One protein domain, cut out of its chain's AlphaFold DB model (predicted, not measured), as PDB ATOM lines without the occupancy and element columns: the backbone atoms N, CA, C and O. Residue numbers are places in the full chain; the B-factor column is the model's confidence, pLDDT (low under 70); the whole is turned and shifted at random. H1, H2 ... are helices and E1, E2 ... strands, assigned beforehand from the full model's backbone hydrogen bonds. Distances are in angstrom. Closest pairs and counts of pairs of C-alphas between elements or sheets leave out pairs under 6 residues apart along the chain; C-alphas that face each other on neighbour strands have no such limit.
ATOM      1  N   GLU A   8     181.232 173.788 185.144       97.19
ATOM      2  CA  GLU A   8     180.647 173.615 186.478       97.19
ATOM      3  C   GLU A   8     179.773 174.816 186.855       97.19
ATOM      4  O   GLU A   8     178.595 174.645 187.150       97.19
ATOM      5  N   GLU A   9     180.303 176.032 186.690       96.75
ATOM      6  CA  GLU A   9     179.562 177.273 186.945       96.75
ATOM      7  C   GLU A   9     178.329 177.410 186.037       96.75
ATOM      8  O   GLU A   9     177.267 177.848 186.485       96.75
ATOM      9  N   ALA A  10     178.441 176.979 184.773       97.38
ATOM     10  CA  ALA A  10     177.306 176.959 183.857       97.38
ATOM     11  C   ALA A  10     176.208 175.991 184.307       97.38
ATOM     12  O   ALA A  10     175.031 176.337 184.237       97.38
ATOM     13  N   ILE A  11     176.585 174.792 184.757       96.06
ATOM     14  CA  ILE A  11     175.644 173.780 185.242       96.06
ATOM     15  C   ILE A  11     174.956 174.257 186.520       96.06
ATOM     16  O   ILE A  11     173.734 174.137 186.618       96.06
ATOM     17  N   ASP A  12     175.712 174.800 187.475       95.88
ATOM     18  CA  ASP A  12     175.155 175.285 188.736       95.88
ATOM     19  C   ASP A  12     174.157 176.414 188.498       95.88
ATOM     20  O   ASP A  12     173.005 176.306 188.921       95.88
ATOM     21  N   SER A  13     174.541 177.409 187.697       95.69
ATOM     22  CA  SER A  13     173.657 178.529 187.376       95.69
ATOM     23  C   SER A  13     172.404 178.080 186.615       95.69
ATOM     24  O   SER A  13     171.304 178.549 186.898       95.69
ATOM     25  N   ALA A  14     172.541 177.153 185.660       94.75
ATOM     26  CA  ALA A  14     171.405 176.622 184.907       94.75
ATOM     27  C   ALA A  14     170.442 175.822 185.795       94.75
ATOM     28  O   ALA A  14     169.230 175.861 185.590       94.75
ATOM     29  N   ARG A  15     170.970 175.090 186.784       92.62
ATOM     30  CA  ARG A  15     170.162 174.349 187.759       92.62
ATOM     31  C   ARG A  15     169.385 175.306 188.658       92.62
ATOM     32  O   ARG A  15     168.212 175.057 188.920       92.62
ATOM     33  N   GLU A  16     170.025 176.373 189.125       93.12
ATOM     34  CA  GLU A  16     169.371 177.407 189.932       93.12
ATOM     35  C   GLU A  16     168.253 178.107 189.154       93.12
ATOM     36  O   GLU A  16     167.148 178.241 189.676       93.12
ATOM     37  N   GLU A  17     168.511 178.492 187.900       92.44
ATOM     38  CA  GLU A  17     167.508 179.097 187.015       92.44
ATOM     39  C   GLU A  17     166.318 178.148 186.807       92.44
ATOM     40  O   GLU A  17     165.174 178.524 187.044       92.44
ATOM     41  N   PHE A  18     166.587 176.877 186.502       92.12
ATOM     42  CA  PHE A  18     165.549 175.863 186.331       92.12
ATOM     43  C   PHE A  18     164.671 175.685 187.585       92.12
ATOM     44  O   PHE A  18     163.448 175.625 187.483       92.12
ATOM     45  N   MET A  19     165.261 175.635 188.782       91.12
ATOM     46  CA  MET A  19     164.492 175.523 190.033       91.12
ATOM     47  C   MET A  19     163.690 176.797 190.334       91.12
ATOM     48  O   MET A  19     162.598 176.722 190.894       91.12
ATOM     49  N   ALA A  20     164.213 177.968 189.962       91.06
ATOM     50  CA  ALA A  20     163.515 179.238 190.128       91.06
ATOM     51  C   ALA A  20     162.301 179.371 189.192       91.06
ATOM     52  O   ALA A  20     161.279 179.922 189.604       91.06
ATOM     53  N   ASP A  21     162.394 178.849 187.965       90.25
ATOM     54  CA  ASP A  21     161.281 178.780 187.008       90.25
ATOM     55  C   ASP A  21     160.245 177.697 187.365       90.25
ATOM     56  O   ASP A  21     159.082 177.804 186.972       90.25
ATOM     57  N   HIS A  22     160.633 176.691 188.159       88.69
ATOM     58  CA  HIS A  22     159.770 175.597 188.618       88.69
ATOM     59  C   HIS A  22     159.679 175.514 190.155       88.69
ATOM     60  O   HIS A  22     160.058 174.498 190.742       88.69
ATOM     61  N   PRO A  23     159.134 176.541 190.838       87.00
ATOM     62  CA  PRO A  23     159.103 176.594 192.301       87.00
ATOM     63  C   PRO A  23     158.209 175.519 192.940       87.00
ATOM     64  O   PRO A  23     158.272 175.316 194.151       87.00
ATOM     65  N   GLU A  24     157.347 174.861 192.158       86.06
ATOM     66  CA  GLU A  24     156.539 173.730 192.624       86.06
ATOM     67  C   GLU A  24     157.294 172.395 192.702       86.06
ATOM     68  O   GLU A  24     156.761 171.450 193.281       86.06
ATOM     69  N   LEU A  25     158.493 172.296 192.118       84.50
ATOM     70  CA  LEU A  25     159.293 171.075 192.127       84.50
ATOM     71  C   LEU A  25     160.322 171.138 193.257       84.50
ATOM     72  O   LEU A  25     161.135 172.060 193.324       84.50
ATOM     73  N   GLU A  26     160.339 170.126 194.121       81.56
ATOM     74  CA  GLU A  26     161.496 169.907 194.985       81.56
ATOM     75  C   GLU A  26     162.671 169.366 194.158       81.56
ATOM     76  O   GLU A  26     162.485 168.706 193.134       81.56
ATOM     77  N   GLN A  27     163.904 169.622 194.601       77.62
ATOM     78  CA  GLN A  27     165.105 169.215 193.859       77.62
ATOM     79  C   GLN A  27     165.141 167.707 193.562       77.62
ATOM     80  O   GLN A  27     165.588 167.301 192.492       77.62
ATOM     81  N   ASP A  28     164.642 166.893 194.494       78.56
ATOM     82  CA  ASP A  28     164.555 165.437 194.365       78.56
ATOM     83  C   ASP A  28     163.379 164.970 193.483       78.56
ATOM     84  O   ASP A  28     163.375 163.836 193.003       78.56
ATOM     85  N   GLU A  29     162.390 165.833 193.242       78.81
ATOM     86  CA  GLU A  29     161.218 165.563 192.399       78.81
ATOM     87  C   GLU A  29     161.369 166.132 190.978       78.81
ATOM     88  O   GLU A  29     160.633 165.752 190.061       78.81
ATOM     89  N   ALA A  30     162.346 167.018 190.773       80.56
ATOM     90  CA  ALA A  30     162.649 167.634 189.495       80.56
ATOM     91  C   ALA A  30     163.110 166.597 188.456       80.56
ATOM     92  O   ALA A  30     164.230 166.083 188.489       80.56
ATOM     93  N   ASN A  31     162.250 166.309 187.479       85.06
ATOM     94  CA  ASN A  31     162.532 165.339 186.422       85.06
ATOM     95  C   ASN A  31     162.970 166.023 185.125       85.06
ATOM     96  O   ASN A  31     162.152 166.185 184.218       85.06
ATOM     97  N   VAL A  32     164.251 166.395 185.036       87.31
ATOM     98  CA  VAL A  32     164.869 166.986 183.834       87.31
ATOM     99  C   VAL A  32     164.643 166.091 182.614       87.31
ATOM    100  O   VAL A  32     165.207 165.003 182.510       87.31
ATOM    101  N   GLN A  33     163.864 166.578 181.650       89.38
ATOM    102  CA  GLN A  33     163.569 165.832 180.423       89.38
ATOM    103  C   GLN A  33     164.576 166.112 179.315       89.38
ATOM    104  O   GLN A  33     164.851 165.245 178.485       89.38
ATOM    105  N   GLN A  34     165.125 167.324 179.292       91.69
ATOM    106  CA  GLN A  34     166.135 167.715 178.327       91.69
ATOM    107  C   GLN A  34     167.227 168.536 179.006       91.69
ATOM    108  O   GLN A  34     166.965 169.428 179.809       91.69
ATOM    109  N   PHE A  35     168.463 168.220 178.636       93.94
ATOM    110  CA  PHE A  35     169.670 168.894 179.080       93.94
ATOM    111  C   PHE A  35     170.463 169.334 177.856       93.94
ATOM    112  O   PHE A  35     170.882 168.499 177.051       93.94
ATOM    113  N   ASN A  36     170.663 170.641 177.718       95.44
ATOM    114  CA  ASN A  36     171.427 171.222 176.627       95.44
ATOM    115  C   ASN A  36     172.759 171.744 177.155       95.44
ATOM    116  O   ASN A  36     172.798 172.485 178.132       95.44
ATOM    117  N   VAL A  37     173.843 171.403 176.456       96.88
ATOM    118  CA  VAL A  37     175.184 171.935 176.717       96.88
ATOM    119  C   VAL A  37     175.770 172.437 175.414       96.88
ATOM    120  O   VAL A  37     175.830 171.707 174.424       96.88
ATOM    121  N   GLN A  38     176.234 173.677 175.428       97.56
ATOM    122  CA  GLN A  38     176.898 174.304 174.298       97.56
ATOM    123  C   GLN A  38     178.258 174.832 174.747       97.56
ATOM    124  O   GLN A  38     178.370 175.580 175.718       97.56
ATOM    125  N   LYS A  39     179.300 174.415 174.025       97.44
ATOM    126  CA  LYS A  39     180.668 174.901 174.195       97.44
ATOM    127  C   LYS A  39     180.979 175.890 173.082       97.44
ATOM    128  O   LYS A  39     180.935 175.530 171.906       97.44
ATOM    129  N   TYR A  40     181.381 177.088 173.464       96.75
ATOM    130  CA  TYR A  40     181.863 178.119 172.562       96.75
ATOM    131  C   TYR A  40     183.376 178.233 172.697       96.75
ATOM    132  O   TYR A  40     183.910 178.241 173.804       96.75
ATOM    133  N   VAL A  41     184.063 178.294 171.559       96.50
ATOM    134  CA  VAL A  41     185.490 178.618 171.489       96.50
ATOM    135  C   VAL A  41     185.591 179.985 170.832       96.50
ATOM    136  O   VAL A  41     185.194 180.150 169.677       96.50
ATOM    137  N   LEU A  42     186.043 180.968 171.601       94.75
ATOM    138  CA  LEU A  42     186.176 182.353 171.177       94.75
ATOM    139  C   LEU A  42     187.428 182.539 170.306       94.75
ATOM    140  O   LEU A  42     188.264 181.643 170.174       94.75
ATOM    141  N   GLN A  43     187.543 183.697 169.649       94.12
ATOM    142  CA  GLN A  43     188.627 183.961 168.689       94.12
ATOM    143  C   GLN A  43     190.014 184.048 169.344       94.12
ATOM    144  O   GLN A  43     191.015 183.755 168.694       94.12
ATOM    145  N   ASP A  44     190.069 184.437 170.614       95.31
ATOM    146  CA  ASP A  44     191.262 184.423 171.472       95.31
ATOM    147  C   ASP A  44     191.598 183.020 172.010       95.31
ATOM    148  O   ASP A  44     192.668 182.820 172.585       95.31
ATOM    149  N   GLY A  45     190.732 182.035 171.755       93.88
ATOM    150  CA  GLY A  45     190.863 180.665 172.234       93.88
ATOM    151  C   GLY A  45     190.182 180.412 173.575       93.88
ATOM    152  O   GLY A  45     190.195 179.265 174.032       93.88
ATOM    153  N   ASP A  46     189.559 181.429 174.178       96.44
ATOM    154  CA  ASP A  46     188.828 181.264 175.427       96.44
ATOM    155  C   ASP A  46     187.617 180.355 175.228       96.44
ATOM    156  O   ASP A  46     186.982 180.305 174.168       96.44
ATOM    157  N   ILE A  47     187.305 179.592 176.269       97.38
ATOM    158  CA  ILE A  47     186.182 178.666 176.262       97.38
ATOM    159  C   ILE A  47     185.080 179.253 177.125       97.38
ATOM    160  O   ILE A  47     185.298 179.555 178.295       97.38
ATOM    161  N   MET A  48     183.885 179.330 176.552       97.38
ATOM    162  CA  MET A  48     182.673 179.703 177.265       97.38
ATOM    163  C   MET A  48     181.646 178.581 177.157       97.38
ATOM    164  O   MET A  48     181.559 177.886 176.141       97.38
ATOM    165  N   TRP A  49     180.853 178.410 178.202       98.12
ATOM    166  CA  TRP A  49     179.858 177.359 178.324       98.12
ATOM    167  C   TRP A  49     178.479 177.962 178.528       98.12
ATOM    168  O   TRP A  49     178.307 178.924 179.275       98.12
ATOM    169  N   GLN A  50     177.496 177.360 177.876       97.19
ATOM    170  CA  GLN A  50     176.088 177.597 178.141       97.19
ATOM    171  C   GLN A  50     175.430 176.256 178.432       97.19
ATOM    172  O   GLN A  50     175.677 175.267 177.733       97.19
ATOM    173  N   VAL A  51     174.596 176.239 179.462       97.12
ATOM    174  CA  VAL A  51     173.871 175.058 179.909       97.12
ATOM    175  C   VAL A  51     172.430 175.454 180.185       97.12
ATOM    176  O   VAL A  51     172.191 176.540 180.700       97.12
ATOM    177  N   GLU A  52     171.484 174.596 179.812       95.00
ATOM    178  CA  GLU A  52     170.052 174.809 180.039       95.00
ATOM    179  C   GLU A  52     169.372 173.470 180.357       95.00
ATOM    180  O   GLU A  52     169.672 172.442 179.734       95.00
ATOM    181  N   PHE A  53     168.437 173.488 181.306       93.69
ATOM    182  CA  PHE A  53     167.582 172.354 181.654       93.69
ATOM    183  C   PHE A  53     166.140 172.644 181.242       93.69
ATOM    184  O   PHE A  53     165.681 173.779 181.334       93.69
ATOM    185  N   PHE A  54     165.412 171.613 180.812       90.38
ATOM    186  CA  PHE A  54     164.003 171.734 180.454       90.38
ATOM    187  C   PHE A  54     163.188 170.552 180.978       90.38
ATOM    188  O   PHE A  54     163.591 169.389 180.865       90.38
ATOM    189  N   CYS A  55     161.991 170.869 181.460       81.50
ATOM    190  CA  CYS A  55     160.924 169.935 181.795       81.50
ATOM    191  C   CYS A  55     159.653 170.418 181.110       81.50
ATOM    192  O   CYS A  55     159.292 171.583 181.260       81.50
TER     193      CYS A  55
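AT A GLANCE: This is residues 8 to 55 of the 56 residues of the protein "Acidic protein" of Citrobacter amalonaticus (UniProt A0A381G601). A two-stranded hairpin, E1 and E2, has one helix, H1, packed lengthwise on E2, and the whole is a rod whose length runs from the hairpin's turn, at Asp 44, to the loop after the helix, at Glu 24. A long loop, residues 22 to 33, links the helix to E1. The printed part has 48 residues, in the order H1, E1, E2, in a mixed class of helices and strands; the sheet is antiparallel. It is loose, with a radius of gyration of the C-alphas of 12.9 A and spans of 42 by 16 by 15 A.

IN THESE COORDINATES: Find C-alpha 34 at (166.135, 167.715, 178.327); from there E1, residues 34 to 41, runs 23.2 A. E2, residues 47 to 54, runs 23.6 A to C-alpha 54 at (164.003, 171.734, 180.454). H1, residues 8 to 21, starts at C-alpha 8 at (180.647, 173.615, 186.478) and covers 20.0 A.

HOW THE PARTS SIT: Look between E1 and E2, a hairpin with directions at 167 degrees: N 40 and O 48 are 2.8 A apart, and N 36 and O 52 are 2.9 A apart, within hydrogen-bond range. The closest C-alphas of H1 and E2 are those of Ala 14 and Glu 52, 5.4 A apart. H1 and E1 are near each other, with 7 pairs of C-alphas within 10 A. In H1 every O i to N i+4 pair is within hydrogen-bond range.

THE WHOLE: The farthest C-alphas, those of Glu 24 and Asp 44, are 42.0 A apart. The printed part has no cut; H1 to E1 is a long link, E1 to E2 a tight one. No printed residue is under pLDDT 70.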